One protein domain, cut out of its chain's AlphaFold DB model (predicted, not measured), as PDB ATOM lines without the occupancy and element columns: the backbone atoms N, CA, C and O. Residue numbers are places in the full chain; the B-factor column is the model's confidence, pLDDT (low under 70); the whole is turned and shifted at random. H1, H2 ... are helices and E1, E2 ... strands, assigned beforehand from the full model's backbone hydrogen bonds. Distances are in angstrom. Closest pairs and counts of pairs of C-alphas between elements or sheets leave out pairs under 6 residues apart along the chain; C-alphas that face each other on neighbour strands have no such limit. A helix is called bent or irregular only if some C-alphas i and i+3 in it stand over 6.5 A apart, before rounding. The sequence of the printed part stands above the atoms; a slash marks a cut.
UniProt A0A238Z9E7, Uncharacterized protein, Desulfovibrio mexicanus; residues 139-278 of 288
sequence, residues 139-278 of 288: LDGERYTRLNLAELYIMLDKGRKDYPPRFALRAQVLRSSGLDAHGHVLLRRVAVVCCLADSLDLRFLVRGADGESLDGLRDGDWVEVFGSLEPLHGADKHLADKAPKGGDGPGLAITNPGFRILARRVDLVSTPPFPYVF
ATOM      1  N   LEU A 139       0.217  50.979  49.049       87.12
ATOM      2  CA  LEU A 139       0.844  51.968  48.175       87.12
ATOM      3  C   LEU A 139       2.346  51.948  48.462       87.12
ATOM      4  O   LEU A 139       2.747  52.052  49.618       87.12
ATOM      5  N   ASP A 140       3.165  51.733  47.432       87.88
ATOM      6  CA  ASP A 140       4.633  51.655  47.532       87.88
ATOM      7  C   ASP A 140       5.148  50.670  48.600       87.88
ATOM      8  O   ASP A 140       6.147  50.894  49.278       87.88
ATOM      9  N   GLY A 141       4.437  49.549  48.771       88.19
ATOM     10  CA  GLY A 141       4.754  48.531  49.780       88.19
ATOM     11  C   GLY A 141       4.305  48.883  51.203       88.19
ATOM     12  O   GLY A 141       4.455  48.063  52.111       88.19
ATOM     13  N   GLU A 142       3.707  50.055  51.415       91.06
ATOM     14  CA  GLU A 142       3.186  50.495  52.704       91.06
ATOM     15  C   GLU A 142       1.682  50.262  52.807       91.06
ATOM     16  O   GLU A 142       0.922  50.531  51.881       91.06
ATOM     17  N   ARG A 143       1.244  49.764  53.963       92.19
ATOM     18  CA  ARG A 143      -0.155  49.422  54.216       92.19
ATOM     19  C   ARG A 143      -0.895  50.621  54.821       92.19
ATOM     20  O   ARG A 143      -0.416  51.208  55.792       92.19
ATOM     21  N   TYR A 144      -2.056  50.954  54.266       94.31
ATOM     22  CA  TYR A 144      -2.885  52.091  54.670       94.31
ATOM     23  C   TYR A 144      -4.205  51.619  55.266       94.31
ATOM     24  O   TYR A 144      -4.886  50.785  54.681       94.31
ATOM     25  N   THR A 145      -4.602  52.177  56.407       94.25
ATOM     26  CA  THR A 145      -5.902  51.860  57.005       94.25
ATOM     27  C   THR A 145      -7.000  52.667  56.322       94.25
ATOM     28  O   THR A 145      -6.949  53.896  56.326       94.25
ATOM     29  N   ARG A 146      -8.007  52.006  55.754       93.31
ATOM     30  CA  ARG A 146      -9.207  52.698  55.271       93.31
ATOM     31  C   ARG A 146     -10.003  53.253  56.441       93.31
ATOM     32  O   ARG A 146     -10.198  52.548  57.427       93.31
ATOM     33  N   LEU A 147     -10.452  54.495  56.323       93.44
ATOM     34  CA  LEU A 147     -11.368  55.144  57.259       93.44
ATOM     35  C   LEU A 147     -12.111  56.281  56.562       93.44
ATOM     36  O   LEU A 147     -11.638  56.793  55.542       93.44
ATOM     37  N   ASN A 148     -13.239  56.718  57.119       93.19
ATOM     38  CA  ASN A 148     -13.880  57.939  56.650       93.19
ATOM     39  C   ASN A 148     -13.385  59.181  57.408       93.19
ATOM     40  O   ASN A 148     -12.941  59.132  58.557       93.19
ATOM     41  N   LEU A 149     -13.494  60.340  56.754       94.88
ATOM     42  CA  LEU A 149     -13.030  61.622  57.296       94.88
ATOM     43  C   LEU A 149     -13.687  61.979  58.644       94.88
ATOM     44  O   LEU A 149     -13.067  62.636  59.482       94.88
ATOM     45  N   ALA A 150     -14.928  61.546  58.866       93.81
ATOM     46  CA  ALA A 150     -15.666  61.853  60.083       93.81
ATOM     47  C   ALA A 150     -15.179  61.033  61.284       93.81
ATOM     48  O   ALA A 150     -15.047  61.574  62.378       93.81
ATOM     49  N   GLU A 151     -14.839  59.759  61.089       94.75
ATOM     50  CA  GLU A 151     -14.194  58.931  62.111       94.75
ATOM     51  C   GLU A 151     -12.843  59.521  62.514       94.75
ATOM     52  O   GLU A 151     -12.557  59.622  63.709       94.75
ATOM     53  N   LEU A 152     -12.047  59.984  61.540       95.44
ATOM     54  CA  LEU A 152     -10.790  60.686  61.818       95.44
ATOM     55  C   LEU A 152     -11.023  61.924  62.681       95.44
ATOM     56  O   LEU A 152     -10.344  62.116  63.688       95.44
ATOM     57  N   TYR A 153     -12.014  62.736  62.311       94.94
ATOM     58  CA  TYR A 153     -12.380  63.930  63.061       94.94
ATOM     59  C   TYR A 153     -12.773  63.590  64.503       94.94
ATOM     60  O   TYR A 153     -12.215  64.157  65.441       94.94
ATOM     61  N   ILE A 154     -13.688  62.633  64.691       91.88
ATOM     62  CA  ILE A 154     -14.187  62.210  66.008       91.88
ATOM     63  C   ILE A 154     -13.052  61.658  66.876       91.88
ATOM     64  O   ILE A 154     -13.020  61.920  68.078       91.88
ATOM     65  N   MET A 155     -12.113  60.898  66.298       93.94
ATOM     66  CA  MET A 155     -10.943  60.411  67.032       93.94
ATOM     67  C   MET A 155     -10.121  61.575  67.597       93.94
ATOM     68  O   MET A 155      -9.794  61.571  68.785       93.94
ATOM     69  N   LEU A 156      -9.832  62.585  66.777       94.56
ATOM     70  CA  LEU A 156      -9.044  63.743  67.199       94.56
ATOM     71  C   LEU A 156      -9.790  64.638  68.192       94.56
ATOM     72  O   LEU A 156      -9.186  65.081  69.167       94.56
ATOM     73  N   ASP A 157     -11.087  64.857  67.989       91.69
ATOM     74  CA  ASP A 157     -11.938  65.648  68.886       91.69
ATOM     75  C   ASP A 157     -12.032  65.014  70.287       91.69
ATOM     76  O   ASP A 157     -11.908  65.691  71.305       91.69
ATOM     77  N   LYS A 158     -12.100  63.676  70.348       92.12
ATOM     78  CA  LYS A 158     -12.012  62.903  71.601       92.12
ATOM     79  C   LYS A 158     -10.599  62.852  72.205       92.12
ATOM     80  O   LYS A 158     -10.397  62.177  73.214       92.12
ATOM     81  N   GLY A 159      -9.605  63.506  71.599       91.75
ATOM     82  CA  GLY A 159      -8.218  63.515  72.074       91.75
ATOM     83  C   GLY A 159      -7.509  62.161  71.975       91.75
ATOM     84  O   GLY A 159      -6.538  61.916  72.700       91.75
ATOM     85  N   ARG A 160      -7.986  61.261  71.108       91.19
ATOM     86  CA  ARG A 160      -7.371  59.945  70.913       91.19
ATOM     87  C   ARG A 160      -6.014  60.067  70.228       91.19
ATOM     88  O   ARG A 160      -5.793  60.930  69.383       91.19
ATOM     89  N   LYS A 161      -5.106  59.161  70.591       88.44
ATOM     90  CA  LYS A 161      -3.741  59.077  70.042       88.44
ATOM     91  C   LYS A 161      -3.484  57.793  69.257       88.44
ATOM     92  O   LYS A 161      -2.398  57.616  68.725       88.44
ATOM     93  N   ASP A 162      -4.465  56.900  69.207       89.31
ATOM     94  CA  ASP A 162      -4.414  55.605  68.533       89.31
ATOM     95  C   ASP A 162      -5.032  55.651  67.126       89.31
ATOM     96  O   ASP A 162      -5.494  54.634  66.610       89.31
ATOM     97  N   TYR A 163      -5.049  56.828  66.494       90.69
ATOM     98  CA  TYR A 163      -5.401  56.937  65.083       90.69
ATOM     99  C   TYR A 163      -4.338  56.243  64.212       90.69
ATOM    100  O   TYR A 163      -3.156  56.230  64.573       90.69
ATOM    101  N   PRO A 164      -4.722  55.666  63.058       92.00
ATOM    102  CA  PRO A 164      -3.769  55.007  62.175       92.00
ATOM    103  C   PRO A 164      -2.658  55.968  61.725       92.00
ATOM    104  O   PRO A 164      -2.960  57.093  61.323       92.00
ATOM    105  N   PRO A 165      -1.380  55.541  61.728       93.06
ATOM    106  CA  PRO A 165      -0.275  56.398  61.294       93.06
ATOM    107  C   PRO A 165      -0.370  56.748  59.803       93.06
ATOM    108  O   PRO A 165       0.141  57.778  59.369       93.06
ATOM    109  N   ARG A 166      -1.020  55.878  59.022       95.31
ATOM    110  CA  ARG A 166      -1.277  56.030  57.593       95.31
ATOM    111  C   ARG A 166      -2.691  55.582  57.300       95.31
ATOM    112  O   ARG A 166      -3.115  54.522  57.771       95.31
ATOM    113  N   PHE A 167      -3.397  56.371  56.513       95.69
ATOM    114  CA  PHE A 167      -4.774  56.091  56.161       95.69
ATOM    115  C   PHE A 167      -5.071  56.450  54.716       95.69
ATOM    116  O   PHE A 167      -4.481  57.369  54.146       95.69
ATOM    117  N   ALA A 168      -5.983  55.683  54.140       95.88
ATOM    118  CA  ALA A 168      -6.701  56.094  52.953       95.88
ATOM    119  C   ALA A 168      -8.019  56.723  53.421       95.88
ATOM    120  O   ALA A 168      -8.544  56.308  54.459       95.88
ATOM    121  N   LEU A 169      -8.551  57.699  52.687       95.62
ATOM    122  CA  LEU A 169      -9.920  58.204  52.848       95.62
ATOM    123  C   LEU A 169     -10.461  58.756  51.533       95.62
ATOM    124  O   LEU A 169      -9.690  59.150  50.661       95.62
ATOM    125  N   ARG A 170     -11.789  58.818  51.404       95.69
ATOM    126  CA  ARG A 170     -12.471  59.494  50.295       95.69
ATOM    127  C   ARG A 170     -13.160  60.759  50.773       95.69
ATOM    128  O   ARG A 170     -13.857  60.749  51.789       95.69
ATOM    129  N   ALA A 171     -12.981  61.846  50.036       96.19
ATOM    130  CA  ALA A 171     -13.559  63.141  50.368       96.19
ATOM    131  C   ALA A 171     -13.748  64.008  49.125       96.19
ATOM    132  O   ALA A 171     -13.154  63.756  48.078       96.19
ATOM    133  N   GLN A 172     -14.578  65.037  49.262       95.50
ATOM    134  CA  GLN A 172     -14.737  66.054  48.238       95.50
ATOM    135  C   GLN A 172     -13.744  67.193  48.480       95.50
ATOM    136  O   GLN A 172     -13.543  67.611  49.622       95.50
ATOM    137  N   VAL A 173     -13.144  67.701  47.411       95.88
ATOM    138  CA  VAL A 173     -12.264  68.867  47.438       95.88
ATOM    139  C   VAL A 173     -13.099  70.137  47.583       95.88
ATOM    140  O   VAL A 173     -14.097  70.322  46.890       95.88
ATOM    141  N   LEU A 174     -12.667  71.020  48.480       94.19
ATOM    142  CA  LEU A 174     -13.162  72.382  48.621       94.19
ATOM    143  C   LEU A 174     -11.984  73.353  48.441       94.19
ATOM    144  O   LEU A 174     -10.997  73.298  49.183       94.19
ATOM    145  N   ARG A 175     -12.080  74.239  47.448       92.94
ATOM    146  CA  ARG A 175     -11.051  75.233  47.116       92.94
ATOM    147  C   ARG A 175     -11.354  76.569  47.781       92.94
ATOM    148  O   ARG A 175     -12.500  76.983  47.927       92.94
ATOM    149  N   SER A 176     -10.302  77.274  48.180       91.25
ATOM    150  CA  SER A 176     -10.410  78.631  48.713       91.25
ATOM    151  C   SER A 176      -9.146  79.386  48.366       91.25
ATOM    152  O   SER A 176      -8.062  78.975  48.765       91.25
ATOM    153  N   SER A 177      -9.274  80.536  47.705       90.00
ATOM    154  CA  SER A 177      -8.121  81.372  47.338       90.00
ATOM    155  C   SER A 177      -7.229  81.713  48.539       90.00
ATOM    156  O   SER A 177      -6.010  81.800  48.407       90.00
ATOM    157  N   GLY A 178      -7.826  81.849  49.728       90.06
ATOM    158  CA  GLY A 178      -7.106  82.111  50.969       90.06
ATOM    159  C   GLY A 178      -6.248  80.946  51.460       90.06
ATOM    160  O   GLY A 178      -5.264  81.205  52.141       90.06
ATOM    161  N   LEU A 179      -6.592  79.697  51.134       92.81
ATOM    162  CA  LEU A 179      -5.828  78.493  51.497       92.81
ATOM    163  C   LEU A 179      -4.902  78.041  50.366       92.81
ATOM    164  O   LEU A 179      -3.766  77.647  50.631       92.81
ATOM    165  N   ASP A 180      -5.344  78.206  49.121       92.44
ATOM    166  CA  ASP A 180      -4.572  77.926  47.915       92.44
ATOM    167  C   ASP A 180      -3.268  78.742  47.900       92.44
ATOM    168  O   ASP A 180      -2.200  78.208  47.610       92.44
ATOM    169  N   ALA A 181      -3.315  80.013  48.328       90.88
ATOM    170  CA  ALA A 181      -2.129  80.865  48.479       90.88
ATOM    171  C   ALA A 181      -1.096  80.328  49.494       90.88
ATOM    172  O   ALA A 181       0.060  80.747  49.492       90.88
ATOM    173  N   HIS A 182      -1.508  79.404  50.364       90.38
ATOM    174  CA  HIS A 182      -0.650  78.707  51.315       90.38
ATOM    175  C   HIS A 182      -0.351  77.260  50.892       90.38
ATOM    176  O   HIS A 182       0.193  76.505  51.697       90.38
ATOM    177  N   GLY A 183      -0.707  76.851  49.670       91.81
ATOM    178  CA  GLY A 183      -0.499  75.490  49.169       91.81
ATOM    179  C   GLY A 183      -1.347  74.437  49.886       91.81
ATOM    180  O   GLY A 183      -0.910  73.294  50.020       91.81
ATOM    181  N   HIS A 184      -2.518  74.829  50.399       94.50
ATOM    182  CA  HIS A 184      -3.457  73.928  51.062       94.50
ATOM    183  C   HIS A 184      -4.798  73.906  50.330       94.50
ATOM    184  O   HIS A 184      -5.283  74.940  49.881       94.50
ATOM    185  N   VAL A 185      -5.434  72.738  50.304       95.88
ATOM    186  CA  VAL A 185      -6.845  72.571  49.925       95.88
ATOM    187  C   VAL A 185      -7.627  72.040  51.122       95.88
ATOM    188  O   VAL A 185      -7.035  71.561  52.092       95.88
ATOM    189  N   LEU A 186      -8.955  72.112  51.081       96.19
ATOM    190  CA  LEU A 186      -9.798  71.451  52.072       96.19
ATOM    191  C   LEU A 186     -10.338  70.146  51.500       96.19
ATOM    192  O   LEU A 186     -10.794  70.099  50.362       96.19
ATOM    193  N   LEU A 187     -10.335  69.101  52.317       96.62
ATOM    194  CA  LEU A 187     -11.159  67.921  52.086       96.62
ATOM    195  C   LEU A 187     -12.366  67.975  52.997       96.62
ATOM    196  O   LEU A 187     -12.214  68.287  54.180       96.62
ATOM    197  N   ARG A 188     -13.536  67.637  52.459       94.38
ATOM    198  CA  ARG A 188     -14.793  67.621  53.201       94.38
ATOM    199  C   ARG A 188     -15.587  66.332  53.037       94.38
ATOM    200  O   ARG A 188     -15.600  65.716  51.969       94.38
ATOM    201  N   ARG A 189     -16.305  65.965  54.098       93.56
ATOM    202  CA  ARG A 189     -17.381  64.965  54.103       93.56
ATOM    203  C   ARG A 189     -18.480  65.457  55.035       93.56
ATOM    204  O   ARG A 189     -18.196  65.896  56.148       93.56
ATOM    205  N   VAL A 190     -19.730  65.333  54.599       92.00
ATOM    206  CA  VAL A 190     -20.882  65.649  55.446       92.00
ATOM    207  C   VAL A 190     -21.268  64.405  56.241       92.00
ATOM    208  O   VAL A 190     -21.572  63.358  55.671       92.00
ATOM    209  N   ALA A 191     -21.238  64.522  57.561       92.38
ATOM    210  CA  ALA A 191     -21.661  63.506  58.509       92.38
ATOM    211  C   ALA A 191     -23.123  63.739  58.906       92.38
ATOM    212  O   ALA A 191     -23.482  64.840  59.318       92.38
ATOM    213  N   VAL A 192     -23.965  62.707  58.810       91.12
ATOM    214  CA  VAL A 192     -25.401  62.777  59.116       91.12
ATOM    215  C   VAL A 192     -25.752  61.786  60.223       91.12
ATOM    216  O   VAL A 192     -25.736  60.569  60.033       91.12
ATOM    217  N   VAL A 193     -26.128  62.305  61.393       86.31
ATOM    218  CA  VAL A 193     -26.460  61.466  62.558       86.31
ATOM    219  C   VAL A 193     -27.890  60.924  62.475       86.31
ATOM    220  O   VAL A 193     -28.115  59.712  62.605       86.31
ATOM    221  N   CYS A 194     -28.866  61.807  62.256       84.06
ATOM    222  CA  CYS A 194     -30.287  61.454  62.201       84.06
ATOM    223  C   CYS A 194     -31.017  62.044  60.993       84.06
ATOM    224  O   CYS A 194     -31.788  61.325  60.359       84.06
ATOM    225  N   CYS A 195     -30.748  63.300  60.650       86.88
ATOM    226  CA  CYS A 195     -31.318  63.999  59.507       86.88
ATOM    227  C   CYS A 195     -30.319  65.025  58.965       86.88
ATOM    228  O   CYS A 195     -29.359  65.382  59.648       86.88
ATOM    229  N   LEU A 196     -30.551  65.514  57.747       84.00
ATOM    230  CA  LEU A 196     -29.657  66.486  57.114       84.00
ATOM    231  C   LEU A 196     -29.609  67.832  57.863       84.00
ATOM    232  O   LEU A 196     -28.608  68.540  57.785       84.00
ATOM    233  N   ALA A 197     -30.656  68.170  58.626       84.12
ATOM    234  CA  ALA A 197     -30.668  69.368  59.469       84.12
ATOM    235  C   ALA A 197     -29.641  69.290  60.614       84.12
ATOM    236  O   ALA A 197     -29.061  70.308  60.975       84.12
ATOM    237  N   ASP A 198     -29.359  68.081  61.106       85.56
ATOM    238  CA  ASP A 198     -28.360  67.805  62.144       85.56
ATOM    239  C   ASP A 198     -27.059  67.256  61.532       85.56
ATOM    240  O   ASP A 198     -26.407  66.364  62.086       85.56
ATOM    241  N   SER A 199     -26.707  67.737  60.337       90.50
ATOM    242  CA  SER A 199     -25.485  67.333  59.650       90.50
ATOM    243  C   SER A 199     -24.300  68.242  59.976       90.50
ATOM    244  O   SER A 199     -24.449  69.427  60.290       90.50
ATOM    245  N   LEU A 200     -23.103  67.664  59.907       91.75
ATOM    246  CA  LEU A 200     -21.835  68.360  60.101       91.75
ATOM    247  C   LEU A 200     -21.001  68.244  58.829       91.75
ATOM    248  O   LEU A 200     -20.688  67.135  58.401       91.75
ATOM    249  N   ASP A 201     -20.606  69.372  58.251       93.31
ATOM    250  CA  ASP A 201     -19.626  69.429  57.167       93.31
ATOM    251  C   ASP A 201     -18.227  69.442  57.798       93.31
ATOM    252  O   ASP A 201     -17.726  70.481  58.238       93.31
ATOM    253  N   LEU A 202     -17.638  68.249  57.916       94.31
ATOM    254  CA  LEU A 202     -16.354  68.024  58.570       94.31
ATOM    255  C   LEU A 202     -15.224  68.175  57.564       94.31
ATOM    256  O   LEU A 202     -15.229  67.530  56.512       94.31
ATOM    257  N   ARG A 203     -14.238  69.005  57.911       95.50
ATOM    258  CA  ARG A 203     -13.181  69.423  56.992       95.50
ATOM    259  C   ARG A 203     -11.789  69.274  57.582       95.50
ATOM    260  O   ARG A 203     -11.565  69.542  58.764       95.50
ATOM    261  N   PHE A 204     -10.836  68.922  56.727       97.50
ATOM    262  CA  PHE A 204      -9.409  68.935  57.039       97.50
ATOM    263  C   PHE A 204      -8.645  69.757  56.013       97.50
ATOM    264  O   PHE A 204      -8.915  69.674  54.816       97.50
ATOM    265  N   LEU A 205      -7.657  70.511  56.494       97.19
ATOM    266  CA  LEU A 205      -6.609  71.065  55.643       97.19
ATOM    267  C   LEU A 205      -5.767  69.929  55.074       97.19
ATOM    268  O   LEU A 205      -5.418  69.000  55.805       97.19
ATOM    269  N   VAL A 206      -5.406  70.034  53.802       97.31
ATOM    270  CA  VAL A 206      -4.585  69.046  53.105       97.31
ATOM    271  C   VAL A 206      -3.468  69.728  52.344       97.31
ATOM    272  O   VAL A 206      -3.687  70.746  51.690       97.31
ATOM    273  N   ARG A 207      -2.275  69.147  52.436       95.56
ATOM    274  CA  ARG A 207      -1.077  69.565  51.709       95.56
ATOM    275  C   ARG A 207      -0.404  68.338  51.102       95.56
ATOM    276  O   ARG A 207      -0.390  67.284  51.731       95.56
ATOM    277  N   GLY A 208       0.171  68.484  49.913       95.25
ATOM    278  CA  GLY A 208       0.966  67.431  49.289       95.25
ATOM    279  C   GLY A 208       2.286  67.165  50.022       95.25
ATOM    280  O   GLY A 208       2.967  68.092  50.471       95.25
ATOM    281  N   ALA A 209       2.629  65.888  50.153       92.38
ATOM    282  CA  ALA A 209       3.906  65.384  50.640       92.38
ATOM    283  C   ALA A 209       4.865  65.179  49.463       92.38
ATOM    284  O   ALA A 209       4.419  64.860  48.367       92.38
ATOM    285  N   ASP A 210       6.174  65.309  49.696       84.00
ATOM    286  CA  ASP A 210       7.222  64.831  48.776       84.00
ATOM    287  C   ASP A 210       7.073  65.274  47.300       84.00
ATOM    288  O   ASP A 210       7.497  64.578  46.382       84.00
ATOM    289  N   GLY A 211       6.505  66.465  47.066       75.94
ATOM    290  CA  GLY A 211       6.310  67.032  45.726       75.94
ATOM    291  C   GLY A 211       4.959  66.727  45.073       75.94
ATOM    292  O   GLY A 211       4.733  67.195  43.958       75.94
ATOM    293  N   GLU A 212       4.054  66.015  45.752       90.31
ATOM    294  CA  GLU A 212       2.672  65.826  45.298       90.31
ATOM    295  C   GLU A 212       1.989  67.191  45.128       90.31
ATOM    296  O   GLU A 212       1.874  67.976  46.075       90.31
ATOM    297  N   SER A 213       1.553  67.499  43.905       88.38
ATOM    298  CA  SER A 213       0.857  68.753  43.611       88.38
ATOM    299  C   SER A 213      -0.650  68.571  43.751       88.38
ATOM    300  O   SER A 213      -1.233  67.618  43.242       88.38
ATOM    301  N   LEU A 214      -1.289  69.542  44.405       93.38
ATOM    302  CA  LEU A 214      -2.745  69.631  44.537       93.38
ATOM    303  C   LEU A 214      -3.349  70.655  43.560       93.38
ATOM    304  O   LEU A 214      -4.545  70.941  43.614       93.38
ATOM    305  N   ASP A 215      -2.542  71.236  42.666       88.81
ATOM    306  CA  ASP A 215      -2.951  72.357  41.808       88.81
ATOM    307  C   ASP A 215      -3.978  71.943  40.747       88.81
ATOM    308  O   ASP A 215      -4.807  72.754  40.342       88.81
ATOM    309  N   GLY A 216      -3.959  70.672  40.333       90.06
ATOM    310  CA  GLY A 216      -4.906  70.114  39.365       90.06
ATOM    311  C   GLY A 216      -6.303  69.821  39.924       90.06
ATOM    312  O   GLY A 216      -7.206  69.525  39.145       90.06
ATOM    313  N   LEU A 217      -6.497  69.893  41.245       95.38
ATOM    314  CA  LEU A 217      -7.773  69.585  41.892       95.38
ATOM    315  C   LEU A 217      -8.721  70.782  41.849       95.38
ATOM    316  O   LEU A 217      -8.362  71.881  42.284       95.38
ATOM    317  N   ARG A 218      -9.955  70.561  41.402       95.00
ATOM    318  CA  ARG A 218     -10.994  71.590  41.326       95.00
ATOM    319  C   ARG A 218     -11.958  71.482  42.496       95.00
ATOM    320  O   ARG A 218     -12.059  70.454  43.165       95.00
ATOM    321  N   ASP A 219     -12.680  72.570  42.734       93.06
ATOM    322  CA  ASP A 219     -13.767  72.574  43.705       93.06
ATOM    323  C   ASP A 219     -14.826  71.534  43.320       93.06
ATOM    324  O   ASP A 219     -15.229  71.449  42.160       93.06
ATOM    325  N   GLY A 220     -15.242  70.714  44.283       91.94
ATOM    326  CA  GLY A 220     -16.237  69.667  44.076       91.94
ATOM    327  C   GLY A 220     -15.703  68.328  43.556       91.94
ATOM    328  O   GLY A 220     -16.464  67.356  43.597       91.94
ATOM    329  N   ASP A 221     -14.434  68.238  43.132       95.56
ATOM    330  CA  ASP A 221     -13.828  66.971  42.701       95.56
ATOM    331  C   ASP A 221     -13.830  65.960  43.863       95.56
ATOM    332  O   ASP A 221     -13.566  66.304  45.019       95.56
ATOM    333  N   TRP A 222     -14.123  64.695  43.562       96.12
ATOM    334  CA  TRP A 222     -14.008  63.602  44.524       96.12
ATOM    335  C   TRP A 222     -12.638  62.951  44.412       96.12
ATOM    336  O   TRP A 222     -12.176  62.632  43.317       96.12
ATOM    337  N   VAL A 223     -11.994  62.745  45.559       96.81
ATOM    338  CA  VAL A 223     -10.647  62.182  45.626       96.81
ATOM    339  C   VAL A 223     -10.541  61.061  46.650       96.81
ATOM    340  O   VAL A 223     -11.209  61.076  47.687       96.81
ATOM    341  N   GLU A 224      -9.667  60.104  46.363       96.50
ATOM    342  CA  GLU A 224      -9.112  59.163  47.328       96.50
ATOM    343  C   GLU A 224      -7.708  59.637  47.718       96.50
ATOM    344  O   GLU A 224      -6.848  59.854  46.866       96.50
ATOM    345  N   VAL A 225      -7.494  59.851  49.015       96.88
ATOM    346  CA  VAL A 225      -6.252  60.407  49.555       96.88
ATOM    347  C   VAL A 225      -5.559  59.382  50.421       96.88
ATOM    348  O   VAL A 225      -6.126  58.912  51.407       96.88
ATOM    349  N   PHE A 226      -4.304  59.105  50.081       96.81
ATOM    350  CA  PHE A 226      -3.379  58.318  50.884       96.81
ATOM    351  C   PHE A 226      -2.477  59.275  51.647       96.81
ATOM    352  O   PHE A 226      -1.697  60.020  51.049       96.81
ATOM    353  N   GLY A 227      -2.559  59.274  52.973       96.44
ATOM    354  CA  GLY A 227      -1.821  60.248  53.766       96.44
ATOM    355  C   GLY A 227      -1.611  59.866  55.218       96.44
ATOM    356  O   GLY A 227      -1.865  58.741  55.651       96.44
ATOM    357  N   SER A 228      -1.107  60.845  55.957       96.75
ATOM    358  CA  SER A 228      -0.898  60.796  57.401       96.75
ATOM    359  C   SER A 228      -1.349  62.105  58.042       96.75
ATOM    360  O   SER A 228      -1.447  63.135  57.374       96.75
ATOM    361  N   LEU A 229      -1.606  62.081  59.346       96.88
ATOM    362  CA  LEU A 229      -1.911  63.291  60.103       96.88
ATOM    363  C   LEU A 229      -0.626  64.007  60.509       96.88
ATOM    364  O   LEU A 229       0.330  63.381  60.963       96.88
ATOM    365  N   GLU A 230      -0.649  65.329  60.415       95.25
ATOM    366  CA  GLU A 230       0.408  66.199  60.911       95.25
ATOM    367  C   GLU A 230      -0.211  67.306  61.777       95.25
ATOM    368  O   GLU A 230      -1.161  67.964  61.340       95.25
ATOM    369  N   PRO A 231       0.283  67.529  63.006       94.75
ATOM    370  CA  PRO A 231      -0.182  68.639  63.824       94.75
ATOM    371  C   PRO A 231       0.128  70.001  63.187       94.75
ATOM    372  O   PRO A 231       1.202  70.222  62.630       94.75
ATOM    373  N   LEU A 232      -0.789  70.951  63.340       94.19
ATOM    374  CA  LEU A 232      -0.581  72.340  62.947       94.19
ATOM    375  C   LEU A 232       0.257  73.060  64.006       94.19
ATOM    376  O   LEU A 232      -0.113  73.161  65.182       94.19
ATOM    377  N   HIS A 233       1.398  73.592  63.581       90.75
ATOM    378  CA  HIS A 233       2.365  74.258  64.447       90.75
ATOM    379  C   HIS A 233       2.890  75.551  63.813       90.75
ATOM    380  O   HIS A 233       2.801  75.760  62.606       90.75
ATOM    381  N   GLY A 234       3.453  76.433  64.646       89.12
ATOM    382  CA  GLY A 234       4.095  77.667  64.190       89.12
ATOM    383  C   GLY A 234       3.167  78.550  63.351       89.12
ATOM    384  O   GLY A 234       2.059  78.874  63.779       89.12
ATOM    385  N   ALA A 235       3.632  78.926  62.156       82.62
ATOM    386  CA  ALA A 235       2.899  79.778  61.219       82.62
ATOM    387  C   ALA A 235       1.572  79.161  60.733       82.62
ATOM    388  O   ALA A 235       0.654  79.898  60.376       82.62
ATOM    389  N   ASP A 236       1.440  77.833  60.790       88.25
ATOM    390  CA  ASP A 236       0.284  77.108  60.260       88.25
ATOM    391  C   ASP A 236      -0.865  76.982  61.278       88.25
ATOM    392  O   ASP A 236      -1.973  76.585  60.921       88.25
ATOM    393  N   LYS A 237      -0.642  77.369  62.546       91.12
ATOM    394  CA  LYS A 237      -1.606  77.212  63.655       91.12
ATOM    395  C   LYS A 237      -2.972  77.864  63.391       91.12
ATOM    396  O   LYS A 237      -3.978  77.403  63.915       91.12
ATOM    397  N   HIS A 238      -3.001  78.930  62.594       90.94
ATOM    398  CA  HIS A 238      -4.205  79.709  62.288       90.94
ATOM    399  C   HIS A 238      -4.728  79.486  60.864       90.94
ATOM    400  O   HIS A 238      -5.614  80.209  60.411       90.94
ATOM    401  N   LEU A 239      -4.196  78.507  60.121       91.38
ATOM    402  CA  LEU A 239      -4.669  78.246  58.758       91.38
ATOM    403  C   LEU A 239      -6.122  77.768  58.733       91.38
ATOM    404  O   LEU A 239      -6.866  78.156  57.837       91.38
ATOM    405  N   ALA A 240      -6.553  76.996  59.734       91.19
ATOM    406  CA  ALA A 240      -7.937  76.535  59.824       91.19
ATOM    407  C   ALA A 240      -8.934  77.706  59.936       91.19
ATOM    408  O   ALA A 240     -10.034  77.623  59.396       91.19
ATOM    409  N   ASP A 241      -8.527  78.835  60.532       91.25
ATOM    410  CA  ASP A 241      -9.358  80.042  60.663       91.25
ATOM    411  C   ASP A 241      -9.633  80.726  59.310       91.25
ATOM    412  O   ASP A 241     -10.569  81.522  59.190       91.25
ATOM    413  N   LYS A 242      -8.823  80.415  58.285       90.50
ATOM    414  CA  LYS A 242      -8.986  80.898  56.905       90.50
ATOM    415  C   LYS A 242      -9.921  80.024  56.069       90.50
ATOM    416  O   LYS A 242     -10.231  80.390  54.933       90.50
ATOM    417  N   ALA A 243     -10.356  78.879  56.594       90.75
ATOM    418  CA  ALA A 243     -11.345  78.054  55.922       90.75
ATOM    419  C   ALA A 243     -12.673  78.826  55.778       90.75
ATOM    420  O   ALA A 243     -13.063  79.561  56.693       90.75
ATOM    421  N   PRO A 244     -13.395  78.674  54.654       87.94
ATOM    422  CA  PRO A 244     -14.707  79.288  54.487       87.94
ATOM    423  C   PRO A 244     -15.648  78.890  55.631       87.94
ATOM    424  O   PRO A 244     -15.916  77.709  55.840       87.94
ATOM    425  N   LYS A 245     -16.166  79.868  56.385       80.50
ATOM    426  CA  LYS A 245     -17.081  79.605  57.517       80.50
ATOM    427  C   LYS A 245     -18.480  79.159  57.078       80.50
ATOM    428  O   LYS A 245     -19.229  78.623  57.884       80.50
ATOM    429  N   GLY A 246     -18.813  79.382  55.809       69.56
ATOM    430  CA  GLY A 246     -19.997  78.861  55.134       69.56
ATOM    431  C   GLY A 246     -19.603  78.218  53.805       69.56
ATOM    432  O   GLY A 246     -18.446  78.290  53.393       69.56
ATOM    433  N   GLY A 247     -20.554  77.569  53.153       64.00
ATOM    434  CA  GLY A 247     -20.409  77.004  51.814       64.00
ATOM    435  C   GLY A 247     -21.731  76.396  51.369       64.00
ATOM    436  O   GLY A 247     -22.638  76.260  52.185       64.00
ATOM    437  N   ASP A 248     -21.820  75.983  50.109       64.31
ATOM    438  CA  ASP A 248     -23.043  75.399  49.526       64.31
ATOM    439  C   ASP A 248     -23.387  74.002  50.089       64.31
ATOM    440  O   ASP A 248     -24.295  73.325  49.613       64.31
ATOM    441  N   GLY A 249     -22.633  73.531  51.088       67.62
ATOM    442  CA  GLY A 249     -22.869  72.258  51.756       67.62
ATOM    443  C   GLY A 249     -23.924  72.368  52.864       67.62
ATOM    444  O   GLY A 249     -24.005  73.400  53.532       67.62
ATOM    445  N   PRO A 250     -24.715  71.309  53.100       73.81
ATOM    446  CA  PRO A 250     -25.631  71.258  54.231       73.81
ATOM    447  C   PRO A 250     -24.876  71.142  55.564       73.81
ATOM    448  O   PRO A 250     -23.821  70.510  55.645       73.81
ATOM    449  N   GLY A 251     -25.465  71.711  56.617       82.25
ATOM    450  CA  GLY A 251     -24.997  71.541  57.991       82.25
ATOM    451  C   GLY A 251     -23.998  72.589  58.481       82.25
ATOM    452  O   GLY A 251     -23.677  73.567  57.805       82.25
ATOM    453  N   LEU A 252     -23.522  72.392  59.711       87.50
ATOM    454  CA  LEU A 252     -22.507  73.254  60.314       87.50
ATOM    455  C   LEU A 252     -21.123  72.883  59.771       87.50
ATOM    456  O   LEU A 252     -20.670  71.750  59.930       87.50
ATOM    457  N   ALA A 253     -20.441  73.858  59.175       91.75
ATOM    458  CA  ALA A 253     -19.074  73.712  58.698       91.75
ATOM    459  C   ALA A 253     -18.064  73.748  59.848       91.75
ATOM    460  O   ALA A 253     -17.980  74.739  60.576       91.75
ATOM    461  N   ILE A 254     -17.253  72.696  59.975       92.38
ATOM    462  CA  ILE A 254     -16.220  72.593  61.004       92.38
ATOM    463  C   ILE A 254     -14.917  72.106  60.374       92.38
ATOM    464  O   ILE A 254     -14.844  71.019  59.808       92.38
ATOM    465  N   THR A 255     -13.868  72.919  60.491       94.94
ATOM    466  CA  THR A 255     -12.516  72.560  60.042       94.94
ATOM    467  C   THR A 255     -11.671  72.177  61.243       94.94
ATOM    468  O   THR A 255     -11.677  72.897  62.241       94.94
ATOM    469  N   ASN A 256     -10.945  71.060  61.158       95.56
ATOM    470  CA  ASN A 256     -10.096  70.622  62.259       95.56
ATOM    471  C   ASN A 256      -9.031  71.698  62.568       95.56
ATOM    472  O   ASN A 256      -8.263  72.060  61.675       95.56
ATOM    473  N   PRO A 257      -8.965  72.215  63.809       94.12
ATOM    474  CA  PRO A 257      -8.083  73.333  64.137       94.12
ATOM    475  C   PRO A 257      -6.659  72.898  64.505       94.12
ATOM    476  O   PRO A 257      -5.776  73.741  64.630       94.12
ATOM    477  N   GLY A 258      -6.435  71.603  64.748       94.50
ATOM    478  CA  GLY A 258      -5.192  71.095  65.328       94.50
ATOM    479  C   GLY A 258      -4.321  70.304  64.364       94.50
ATOM    480  O   GLY A 258      -3.135  70.143  64.637       94.50
ATOM    481  N   PHE A 259      -4.882  69.806  63.262       96.81
ATOM    482  CA  PHE A 259      -4.205  68.877  62.367       96.81
ATOM    483  C   PHE A 259      -4.505  69.162  60.896       96.81
ATOM    484  O   PHE A 259      -5.594  69.611  60.534       96.81
ATOM    485  N   ARG A 260      -3.541  68.818  60.043       96.50
ATOM    486  CA  ARG A 260      -3.705  68.683  58.594       96.50
ATOM    487  C   ARG A 260      -3.442  67.250  58.153       96.50
ATOM    488  O   ARG A 260      -2.798  66.477  58.861       96.50
ATOM    489  N   ILE A 261      -3.914  66.919  56.961       97.88
ATOM    490  CA  ILE A 261      -3.543  65.696  56.255       97.88
ATOM    491  C   ILE A 261      -2.363  66.024  55.343       97.88
ATOM    492  O   ILE A 261      -2.431  66.932  54.513       97.88
ATOM    493  N   LEU A 262      -1.288  65.263  55.494       97.31
ATOM    494  CA  LEU A 262      -0.164  65.261  54.574       97.31
ATOM    495  C   LEU A 262      -0.416  64.163  53.529       97.31
ATOM    496  O   LEU A 262      -0.327  62.971  53.836       97.31
ATOM    497  N   ALA A 263      -0.815  64.568  52.326       97.44
ATOM    498  CA  ALA A 263      -1.223  63.683  51.242       97.44
ATOM    499  C   ALA A 263      -0.010  63.225  50.434       97.44
ATOM    500  O   ALA A 263       0.652  64.034  49.798       97.44
ATOM    501  N   ARG A 264       0.275  61.924  50.441       96.19
ATOM    502  CA  ARG A 264       1.334  61.326  49.616       96.19
ATOM    503  C   ARG A 264       0.887  61.034  48.196       96.19
ATOM    504  O   ARG A 264       1.709  61.031  47.294       96.19
ATOM    505  N   ARG A 265      -0.398  60.737  48.034       95.38
ATOM    506  CA  ARG A 265      -1.018  60.484  46.743       95.38
ATOM    507  C   ARG A 265      -2.476  60.888  46.794       95.38
ATOM    508  O   ARG A 265      -3.168  60.565  47.769       95.38
ATOM    509  N   VAL A 266      -2.922  61.561  45.745       96.62
ATOM    510  CA  VAL A 266      -4.317  61.940  45.549       96.62
ATOM    511  C   VAL A 266      -4.798  61.414  44.203       96.62
ATOM    512  O   VAL A 266      -4.360  61.868  43.151       96.62
ATOM    513  N   ASP A 267      -5.730  60.466  44.233       95.25
ATOM    514  CA  ASP A 267      -6.357  59.929  43.026       95.25
ATOM    515  C   ASP A 267      -7.760  60.529  42.858       95.25
ATOM    516  O   ASP A 267      -8.557  60.537  43.798       95.25
ATOM    517  N   LEU A 268      -8.092  61.007  41.654       95.69
ATOM    518  CA  LEU A 268      -9.469  61.377  41.314       95.69
ATOM    519  C   LEU A 268     -10.342  60.120  41.264       95.69
ATOM    520  O   LEU A 268      -9.976  59.118  40.649       95.69
ATOM    521  N   VAL A 269     -11.517  60.190  41.878       93.50
ATOM    522  CA  VAL A 269     -12.496  59.100  41.894       93.50
ATOM    523  C   VAL A 269     -13.874  59.613  41.496       93.50
ATOM    524  O   VAL A 269     -14.167  60.804  41.580       93.50
ATOM    525  N   SER A 270     -14.746  58.707  41.058       89.56
ATOM    526  CA  SER A 270     -16.145  59.044  40.801       89.56
ATOM    527  C   SER A 270     -16.859  59.439  42.093       89.56
ATOM    528  O   SER A 270     -16.572  58.891  43.163       89.56
ATOM    529  N   THR A 271     -17.853  60.322  41.980       86.56
ATOM    530  CA  THR A 271     -18.774  60.637  43.077       86.56
ATOM    531  C   THR A 271     -19.345  59.341  43.666       86.56
ATOM    532  O   THR A 271     -19.850  58.500  42.916       86.56
ATOM    533  N   PRO A 272     -19.257  59.131  44.990       84.19
ATOM    534  CA  PRO A 272     -19.828  57.949  45.613       84.19
ATOM    535  C   PRO A 272     -21.361  57.985  45.507       84.19
ATOM    536  O   PRO A 272     -21.941  59.069  45.585       84.19
ATOM    537  N   PRO A 273     -22.036  56.821  45.437       77.56
ATOM    538  CA  PRO A 273     -23.501  56.755  45.425       77.56
ATOM    539  C   PRO A 273     -24.146  57.492  46.607       77.56
ATOM    540  O   PRO A 273     -25.230  58.054  46.478       77.56
ATOM    541  N   PHE A 274     -23.447  57.516  47.749       77.94
ATOM    542  CA  PHE A 274     -23.804  58.301  48.924       77.94
ATOM    543  C   PHE A 274     -22.677  59.298  49.251       77.94
ATOM    544  O   PHE A 274     -21.610  58.900  49.739       77.94
ATOM    545  N   PRO A 275     -22.883  60.608  49.021       84.56
ATOM    546  CA  PRO A 275     -21.881  61.632  49.328       84.56
ATOM    547  C   PRO A 275     -21.730  61.893  50.836       84.56
ATOM    548  O   PRO A 275     -20.785  62.565  51.256       84.56
ATOM    549  N   TYR A 276     -22.633  61.350  51.656       89.56
ATOM    550  CA  TYR A 276     -22.686  61.545  53.103       89.56
ATOM    551  C   TYR A 276     -22.182  60.330  53.881       89.56
ATOM    552  O   TYR A 276     -22.244  59.192  53.417       89.56
ATOM    553  N   VAL A 277     -21.700  60.585  55.095       90.81
ATOM    554  CA  VAL A 277     -21.311  59.563  56.067       90.81
ATOM    555  C   VAL A 277     -22.457  59.372  57.057       90.81
ATOM    556  O   VAL A 277     -22.827  60.309  57.764       90.81
ATOM    557  N   PHE A 278     -23.008  58.160  57.119       89.25
ATOM    558  CA  PHE A 278     -24.108  57.799  58.028       89.25
ATOM    559  C   PHE A 278     -23.688  56.850  59.155       89.25
ATOM    560  O   PHE A 278     -24.454  56.644  60.101       89.25
TER     561      PHE A 278
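This is residues 139 to 278 of the 288 residues of an uncharacterized protein of Desulfovibrio mexicanus (UniProt A0A238Z9E7). The domain is a small closed barrel of five strands, E1 to E5, of which E1, E4 and E5 bend, with the helix H1 packed on its outside over E2 and E3. Two very short helices, H2 and H3, sit at the rim of the body, far from its middle, and two long loops, residues 209 to 221 and 239 to 251, run round the outside. The printed part has 140 residues, with three named helices and five named strands in the order H1 E1 H2 E2 E3 E4 H3 E5, in the class mixed, helices and strands. Round the ring run E1, E2, E3, E5, E4 and back to E1; E3 and E5 are parallel, and the other neighbours are antiparallel. The whole is compact, with a radius of gyration of the C-alphas of 14.0 A, and rounded, spanning 40 by 32 by 32 A.

E5, the longest strand, is residues 252 to 268, 25.9 A long; it bends by 115 degrees at residue 264 and ends at C-alpha 268 (-9.469, 61.377, 41.314). E1 is residues 167 to 174, 19.8 A, and bends by 62 degrees at residue 170. E2 is residues 185 to 192, 22.9 A, and E3 is residues 199 to 208, 28.4 A. E4 is residues 222 to 231, 24.3 A, and bends by 73 degrees at residue 226. H1 is residues 149 to 157, 12.3 A, beginning at C-alpha 149 (-13.030, 61.622, 57.296). H2 is residues 177 to 180, and H3, residues 234 to 238, is irregular, with C-alphas 235 and 238 7.2 A apart.

E2 and E3 form a hairpin, with N 187 and O 204 at 2.9 A. On the other side of E3 is E5, with N 203 and O 254 at 2.8 A. E5 and E4 have N 262 and O 228 at 2.8 A. E4 and E1 have N 225 and O 169 at 2.8 A, and E1 and E2 have N 174 and O 186 at 2.8 A. E1 pairs with E4 over residues 167 to 172 and with E2 over 172 to 174. H1 is on the barrel, outside it, at a height over the sheet of 7.3 A, and runs slantwise to the strands, at 55 degrees to E2 on the local plane; the closest C-alphas of H1 and E2 are those of Leu 149 and Arg 189, 6.3 A. H2 is on the barrel, its closest C-alphas to E2 being those of Leu 179 and Val 185, 6.2 A. H3 is on it too, with Lys 237 and Gly 258 the closest C-alphas to E5, 7.3 A. The three helices are apart from each other. In H1 every O i to N i+4 pair is within hydrogen-bond range; H3 has 0 of 1, with 1 of 2 O i to N i+3 pairs, and H2 is too short for an O i to N i+4 pair.

The two C-alphas farthest apart are those of Gly 141 and Ala 197, 42.2 A. The printed part has no cut. The links E3 to E4 and H3 to E5 are long, 13 residues each. The mean pLDDT of the printed part is 91.2, and residues 246 to 249 are under 70.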